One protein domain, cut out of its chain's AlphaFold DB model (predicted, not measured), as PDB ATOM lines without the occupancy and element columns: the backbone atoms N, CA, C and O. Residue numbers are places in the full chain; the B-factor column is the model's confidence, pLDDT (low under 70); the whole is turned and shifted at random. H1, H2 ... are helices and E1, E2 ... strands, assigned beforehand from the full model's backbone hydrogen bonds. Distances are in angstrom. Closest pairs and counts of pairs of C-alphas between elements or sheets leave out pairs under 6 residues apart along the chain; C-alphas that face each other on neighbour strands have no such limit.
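This is residues 2 to 49 of the 69 residues of an uncharacterized protein of Mycoplasma bovis (UniProt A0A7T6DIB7). A short strand hairpin, E1 and E2, and the helix H3 follow one another along the longest axis, with a loose tail, residues 40 to 49, sticking out beyond H3. H2 stands at the root of the hairpin, and H1 makes a corner with it. The printed part has 48 residues, with three named helices and two named strands in the order H1, H2, E1, E2, H3; the class is mixed, helices and strands, and the sheet is E1 - E2, antiparallel. The whole is loose, with a radius of gyration of the C-alphas of 12.0 A, and elongated, spanning 40 by 20 by 19 A.

E1, residues 22 to 25, and E2, residues 28 to 31, form an antiparallel hairpin at 152 degrees between directions. N 23 and O 30 are 2.8 A apart and N 30 and O 23 are 2.9 A apart, both within hydrogen-bond range. The closest C-alphas of E2 and H2, residues 15 to 21, are those of Phe 31 and Phe 21, 6.1 A apart. H2 and H3, residues 33 to 40, only just touch, with 3 pairs of C-alphas within 8 A, the closest those of Phe 21 and Phe 36 at 6.2 A; they are about perpendicular, at 74 degrees. H1, residues 5 to 12, and H2 only just touch, with 3 such pairs, and touch only at the corner by their link; the closest C-alphas are those of Leu 12 and Thr 18, 5.5 A apart. They run opposite ways at a steep tilt of 66 degrees. H1 and H3 are apart. In H1, H2 and H3 every O i to N i+4 pair is within hydrogen-bond range.

E1 measures 9.6 A from first to last C-alpha and E2 9.7 A. H1 and H3 each measure 10.6 A, and H2 10.1 A. H1 begins at C-alpha 5 (145.491, 111.491, 125.782), E1 at C-alpha 22 (159.514, 107.368, 124.091), and H3 ends at C-alpha 40 (153.032, 96.295, 132.125).

The two C-alphas farthest apart are those of Lys 26 and Asp 48, 40.4 A. The printed part has no cut, and the four links between named elements are tight. Residues 40 to 49 stand free; the body without them spans 25 by 20 by 20 A. The mean pLDDT of the printed part is 86.5, and residues 43 to 49 are under 70.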
ATOM      1  N   LYS A   2     143.110 101.789 122.363       70.88
ATOM      2  CA  LYS A   2     142.924 103.185 121.942       70.88
ATOM      3  C   LYS A   2     143.949 104.032 122.695       70.88
ATOM      4  O   LYS A   2     144.158 103.794 123.880       70.88
ATOM      5  N   LEU A   3     144.613 104.955 122.007       80.81
ATOM      6  CA  LEU A   3     145.577 105.849 122.641       80.81
ATOM      7  C   LEU A   3     144.809 106.905 123.440       80.81
ATOM      8  O   LEU A   3     144.028 107.658 122.860       80.81
ATOM      9  N   ASP A   4     144.986 106.898 124.757       90.69
ATOM     10  CA  ASP A   4     144.347 107.840 125.671       90.69
ATOM     11  C   ASP A   4     145.256 109.056 125.889       90.69
ATOM     12  O   ASP A   4     146.441 108.909 126.192       90.69
ATOM     13  N   GLN A   5     144.713 110.258 125.692       92.88
ATOM     14  CA  GLN A   5     145.491 111.491 125.782       92.88
ATOM     15  C   GLN A   5     145.931 111.783 127.220       92.88
ATOM     16  O   GLN A   5     147.074 112.173 127.435       92.88
ATOM     17  N   HIS A   6     145.062 111.539 128.202       94.50
ATOM     18  CA  HIS A   6     145.380 111.787 129.603       94.50
ATOM     19  C   HIS A   6     146.509 110.866 130.084       94.50
ATOM     20  O   HIS A   6     147.421 111.312 130.779       94.50
ATOM     21  N   LEU A   7     146.504 109.602 129.647       92.38
ATOM     22  CA  LEU A   7     147.615 108.684 129.889       92.38
ATOM     23  C   LEU A   7     148.923 109.207 129.285       92.38
ATOM     24  O   LEU A   7     149.950 109.188 129.956       92.38
ATOM     25  N   LEU A   8     148.906 109.675 128.035       94.69
ATOM     26  CA  LEU A   8     150.109 110.233 127.413       94.69
ATOM     27  C   LEU A   8     150.654 111.436 128.188       94.69
ATOM     28  O   LEU A   8     151.862 111.499 128.407       94.69
ATOM     29  N   ASP A   9     149.784 112.337 128.641       95.88
ATOM     30  CA  ASP A   9     150.181 113.509 129.427       95.88
ATOM     31  C   ASP A   9     150.848 113.099 130.753       95.88
ATOM     32  O   ASP A   9     151.890 113.646 131.122       95.88
ATOM     33  N   LEU A  10     150.311 112.080 131.435       95.06
ATOM     34  CA  LEU A  10     150.904 111.520 132.658       95.06
ATOM     35  C   LEU A  10     152.260 110.847 132.407       95.06
ATOM     36  O   LEU A  10     153.178 110.967 133.215       95.06
ATOM     37  N   LEU A  11     152.414 110.130 131.292       94.75
ATOM     38  CA  LEU A  11     153.693 109.498 130.959       94.75
ATOM     39  C   LEU A  11     154.766 110.547 130.626       94.75
ATOM     40  O   LEU A  11     155.931 110.366 130.984       94.75
ATOM     41  N   LEU A  12     154.368 111.651 129.987       95.81
ATOM     42  CA  LEU A  12     155.245 112.775 129.649       95.81
ATOM     43  C   LEU A  12     155.620 113.639 130.861       95.81
ATOM     44  O   LEU A  12     156.650 114.314 130.827       95.81
ATOM     45  N   SER A  13     154.835 113.616 131.942       96.69
ATOM     46  CA  SER A  13     155.128 114.405 133.147       96.69
ATOM     47  C   SER A  13     156.307 113.866 133.964       96.69
ATOM     48  O   SER A  13     156.738 114.511 134.918       96.69
ATOM     49  N   ASN A  14     156.833 112.684 133.625       96.38
ATOM     50  CA  ASN A  14     157.985 112.082 134.284       96.38
ATOM     51  C   ASN A  14     159.119 111.834 133.278       96.38
ATOM     52  O   ASN A  14     158.958 111.111 132.292       96.38
ATOM     53  N   GLN A  15     160.292 112.406 133.556       95.75
ATOM     54  CA  GLN A  15     161.440 112.339 132.655       95.75
ATOM     55  C   GLN A  15     161.961 110.905 132.456       95.75
ATOM     56  O   GLN A  15     162.204 110.506 131.321       95.75
ATOM     57  N   LEU A  16     162.062 110.107 133.524       95.81
ATOM     58  CA  LEU A  16     162.533 108.720 133.446       95.81
ATOM     59  C   LEU A  16     161.592 107.858 132.593       95.81
ATOM     60  O   LEU A  16     162.038 107.083 131.745       95.81
ATOM     61  N   ILE A  17     160.281 108.008 132.797       94.75
ATOM     62  CA  ILE A  17     159.258 107.303 132.009       94.75
ATOM     63  C   ILE A  17     159.349 107.732 130.542       94.75
ATOM     64  O   ILE A  17     159.340 106.882 129.646       94.75
ATOM     65  N   THR A  18     159.506 109.031 130.293       95.69
ATOM     66  CA  THR A  18     159.647 109.577 128.942       95.69
ATOM     67  C   THR A  18     160.868 108.991 128.229       95.69
ATOM     68  O   THR A  18     160.739 108.461 127.128       95.69
ATOM     69  N   GLU A  19     162.039 109.001 128.864       95.88
ATOM     70  CA  GLU A  19     163.275 108.425 128.313       95.88
ATOM     71  C   GLU A  19     163.172 106.906 128.092       95.88
ATOM     72  O   GLU A  19     163.758 106.360 127.156       95.88
ATOM     73  N   THR A  20     162.389 106.213 128.923       95.19
ATOM     74  CA  THR A  20     162.225 104.757 128.843       95.19
ATOM     75  C   THR A  20     161.282 104.339 127.718       95.19
ATOM     76  O   THR A  20     161.576 103.377 126.998       95.19
ATOM     77  N   PHE A  21     160.143 105.016 127.561       95.81
ATOM     78  CA  PHE A  21     159.063 104.569 126.673       95.81
ATOM     79  C   PHE A  21     158.866 105.428 125.430       95.81
ATOM     80  O   PHE A  21     158.063 105.055 124.574       95.81
ATOM     81  N   PHE A  22     159.594 106.530 125.278       96.50
ATOM     82  CA  PHE A  22     159.514 107.368 124.091       96.50
ATOM     83  C   PHE A  22     160.838 107.392 123.338       96.50
ATOM     84  O   PHE A  22     161.923 107.235 123.888       96.50
ATOM     85  N   THR A  23     160.747 107.580 122.029       96.12
ATOM     86  CA  THR A  23     161.902 107.740 121.152       96.12
ATOM     87  C   THR A  23     161.819 109.094 120.476       96.12
ATOM     88  O   THR A  23     160.828 109.416 119.816       96.12
ATOM     89  N   LYS A  24     162.869 109.897 120.633       94.88
ATOM     90  CA  LYS A  24     162.993 111.175 119.938       94.88
ATOM     91  C   LYS A  24     163.468 110.915 118.511       94.88
ATOM     92  O   LYS A  24     164.583 110.448 118.295       94.88
ATOM     93  N   THR A  25     162.620 111.217 117.539       91.56
ATOM     94  CA  THR A  25     163.026 111.391 116.142       91.56
ATOM     95  C   THR A  25     163.230 112.879 115.864       91.56
ATOM     96  O   THR A  25     162.930 113.714 116.717       91.56
ATOM     97  N   LYS A  26     163.742 113.219 114.678       90.00
ATOM     98  CA  LYS A  26     164.177 114.572 114.287       90.00
ATOM     99  C   LYS A  26     163.276 115.690 114.837       90.00
ATOM    100  O   LYS A  26     163.775 116.610 115.473       90.00
ATOM    101  N   ASN A  27     161.960 115.563 114.650       92.69
ATOM    102  CA  ASN A  27     160.991 116.607 114.995       92.69
ATOM    103  C   ASN A  27     159.851 116.119 115.901       92.69
ATOM    104  O   ASN A  27     158.910 116.870 116.136       92.69
ATOM    105  N   ALA A  28     159.887 114.873 116.375       93.50
ATOM    106  CA  ALA A  28     158.770 114.305 117.120       93.50
ATOM    107  C   ALA A  28     159.239 113.371 118.230       93.50
ATOM    108  O   ALA A  28     160.281 112.719 118.132       93.50
ATOM    109  N   LEU A  29     158.424 113.290 119.273       94.31
ATOM    110  CA  LEU A  29     158.563 112.310 120.330       94.31
ATOM    111  C   LEU A  29     157.536 111.202 120.085       94.31
ATOM    112  O   LEU A  29     156.337 111.460 120.029       94.31
ATOM    113  N   VAL A  30     158.012 109.977 119.882       94.69
ATOM    114  CA  VAL A  30     157.173 108.840 119.488       94.69
ATOM    115  C   VAL A  30     157.046 107.880 120.661       94.69
ATOM    116  O   VAL A  30     158.050 107.369 121.149       94.69
ATOM    117  N   PHE A  31     155.815 107.617 121.098       95.31
ATOM    118  CA  PHE A  31     155.534 106.655 122.160       95.31
ATOM    119  C   PHE A  31     155.688 105.210 121.667       95.31
ATOM    120  O   PHE A  31     155.050 104.799 120.693       95.31
ATOM    121  N   ASN A  32     156.495 104.410 122.361       94.75
ATOM    122  CA  ASN A  32     156.686 102.994 122.073       94.75
ATOM    123  C   ASN A  32     155.647 102.142 122.820       94.75
ATOM    124  O   ASN A  32     155.930 101.538 123.857       94.75
ATOM    125  N   GLN A  33     154.440 102.071 122.249       92.00
ATOM    126  CA  GLN A  33     153.306 101.323 122.810       92.00
ATOM    127  C   GLN A  33     153.633  99.848 123.073       92.00
ATOM    128  O   GLN A  33     153.246  99.307 124.102       92.00
ATOM    129  N   ASN A  34     154.382  99.201 122.175       91.44
ATOM    130  CA  ASN A  34     154.737  97.787 122.317       91.44
ATOM    131  C   ASN A  34     155.675  97.543 123.505       91.44
ATOM    132  O   ASN A  34     155.517  96.555 124.219       91.44
ATOM    133  N   LYS A  35     156.658  98.425 123.719       92.19
ATOM    134  CA  LYS A  35     157.562  98.347 124.873       92.19
ATOM    135  C   LYS A  35     156.803  98.589 126.175       92.19
ATOM    136  O   LYS A  35     157.031  97.868 127.137       92.19
ATOM    137  N   PHE A  36     155.899  99.567 126.184       92.12
ATOM    138  CA  PHE A  36     155.064  99.862 127.343       92.12
ATOM    139  C   PHE A  36     154.126  98.698 127.691       92.12
ATOM    140  O   PHE A  36     154.124  98.255 128.832       92.12
ATOM    141  N   ALA A  37     153.404  98.138 126.714       88.44
ATOM    142  CA  ALA A  37     152.523  96.988 126.940       88.44
ATOM    143  C   ALA A  37     153.296  95.792 127.517       88.44
ATOM    144  O   ALA A  37     152.932  95.276 128.564       88.44
ATOM    145  N   LYS A  38     154.442  95.437 126.919       87.69
ATOM    146  CA  LYS A  38     155.311  94.365 127.437       87.69
ATOM    147  C   LYS A  38     155.843  94.628 128.847       87.69
ATOM    148  O   LYS A  38     156.093  93.675 129.571       87.69
ATOM    149  N   PHE A  39     156.079  95.891 129.201       88.31
ATOM    150  CA  PHE A  39     156.535  96.276 130.534       88.31
ATOM    151  C   PHE A  39     155.427  96.116 131.577       88.31
ATOM    152  O   PHE A  39     155.692  95.600 132.651       88.31
ATOM    153  N   ILE A  40     154.193  96.505 131.248       85.19
ATOM    154  CA  ILE A  40     153.032  96.295 132.125       85.19
ATOM    155  C   ILE A  40     152.686  94.802 132.241       85.19
ATOM    156  O   ILE A  40     152.299  94.344 133.311       85.19
ATOM    157  N   ASP A  41     152.864  94.040 131.161       78.94
ATOM    158  CA  ASP A  41     152.598  92.598 131.119       78.94
ATOM    159  C   ASP A  41     153.710  91.748 131.774       78.94
ATOM    160  O   ASP A  41     153.561  90.526 131.892       78.94
ATOM    161  N   SER A  42     154.851  92.334 132.165       78.44
ATOM    162  CA  SER A  42     155.939  91.569 132.779       78.44
ATOM    163  C   SER A  42     155.568  91.159 134.211       78.44
ATOM    164  O   SER A  42     155.053  91.946 135.003       78.44
ATOM    165  N   LYS A  43     155.824  89.889 134.562       58.69
ATOM    166  CA  LYS A  43     155.413  89.300 135.851       58.69
ATOM    167  C   LYS A  43     156.007  90.001 137.082       58.69
ATOM    168  O   LYS A  43     155.374  89.972 138.127       58.69
ATOM    169  N   GLU A  44     157.165  90.654 136.956       60.69
ATOM    170  CA  GLU A  44     157.780  91.458 138.031       60.69
ATOM    171  C   GLU A  44     156.966  92.709 138.391       60.69
ATOM    172  O   GLU A  44     157.105  93.234 139.488       60.69
ATOM    173  N   PHE A  45     156.093  93.196 137.503       57.06
ATOM    174  CA  PHE A  45     155.185  94.309 137.808       57.06
ATOM    175  C   PHE A  45     153.826  93.840 138.350       57.06
ATOM    176  O   PHE A  45     152.992  94.645 138.763       57.06
ATOM    177  N   LEU A  46     153.599  92.526 138.343       57.75
ATOM    178  CA  LEU A  46     152.361  91.862 138.723       57.75
ATOM    179  C   LEU A  46     152.631  90.808 139.808       57.75
ATOM    180  O   LEU A  46     152.032  89.731 139.767       57.75
ATOM    181  N   GLU A  47     153.522  91.096 140.765       52.91
ATOM    182  CA  GLU A  47     153.879  90.156 141.845       52.91
ATOM    183  C   GLU A  47     152.659  89.689 142.669       52.91
ATOM    184  O   GLU A  47     152.678  88.577 143.184       52.91
ATOM    185  N   ASP A  48     151.550  90.444 142.654       48.22
ATOM    186  CA  ASP A  48     150.259  90.065 143.254       48.22
ATOM    187  C   ASP A  48     149.100  89.904 142.238       48.22
ATOM    188  O   ASP A  48     147.924  90.006 142.603       48.22
ATOM    189  N   SER A  49     149.356  89.635 140.947       45.44
ATOM    190  CA  SER A  49     148.246  89.280 140.041       45.44
ATOM    191  C   SER A  49     147.734  87.870 140.318       45.44
ATOM    192  O   SER A  49     148.114  86.885 139.677       45.44
TER     193      SER A  49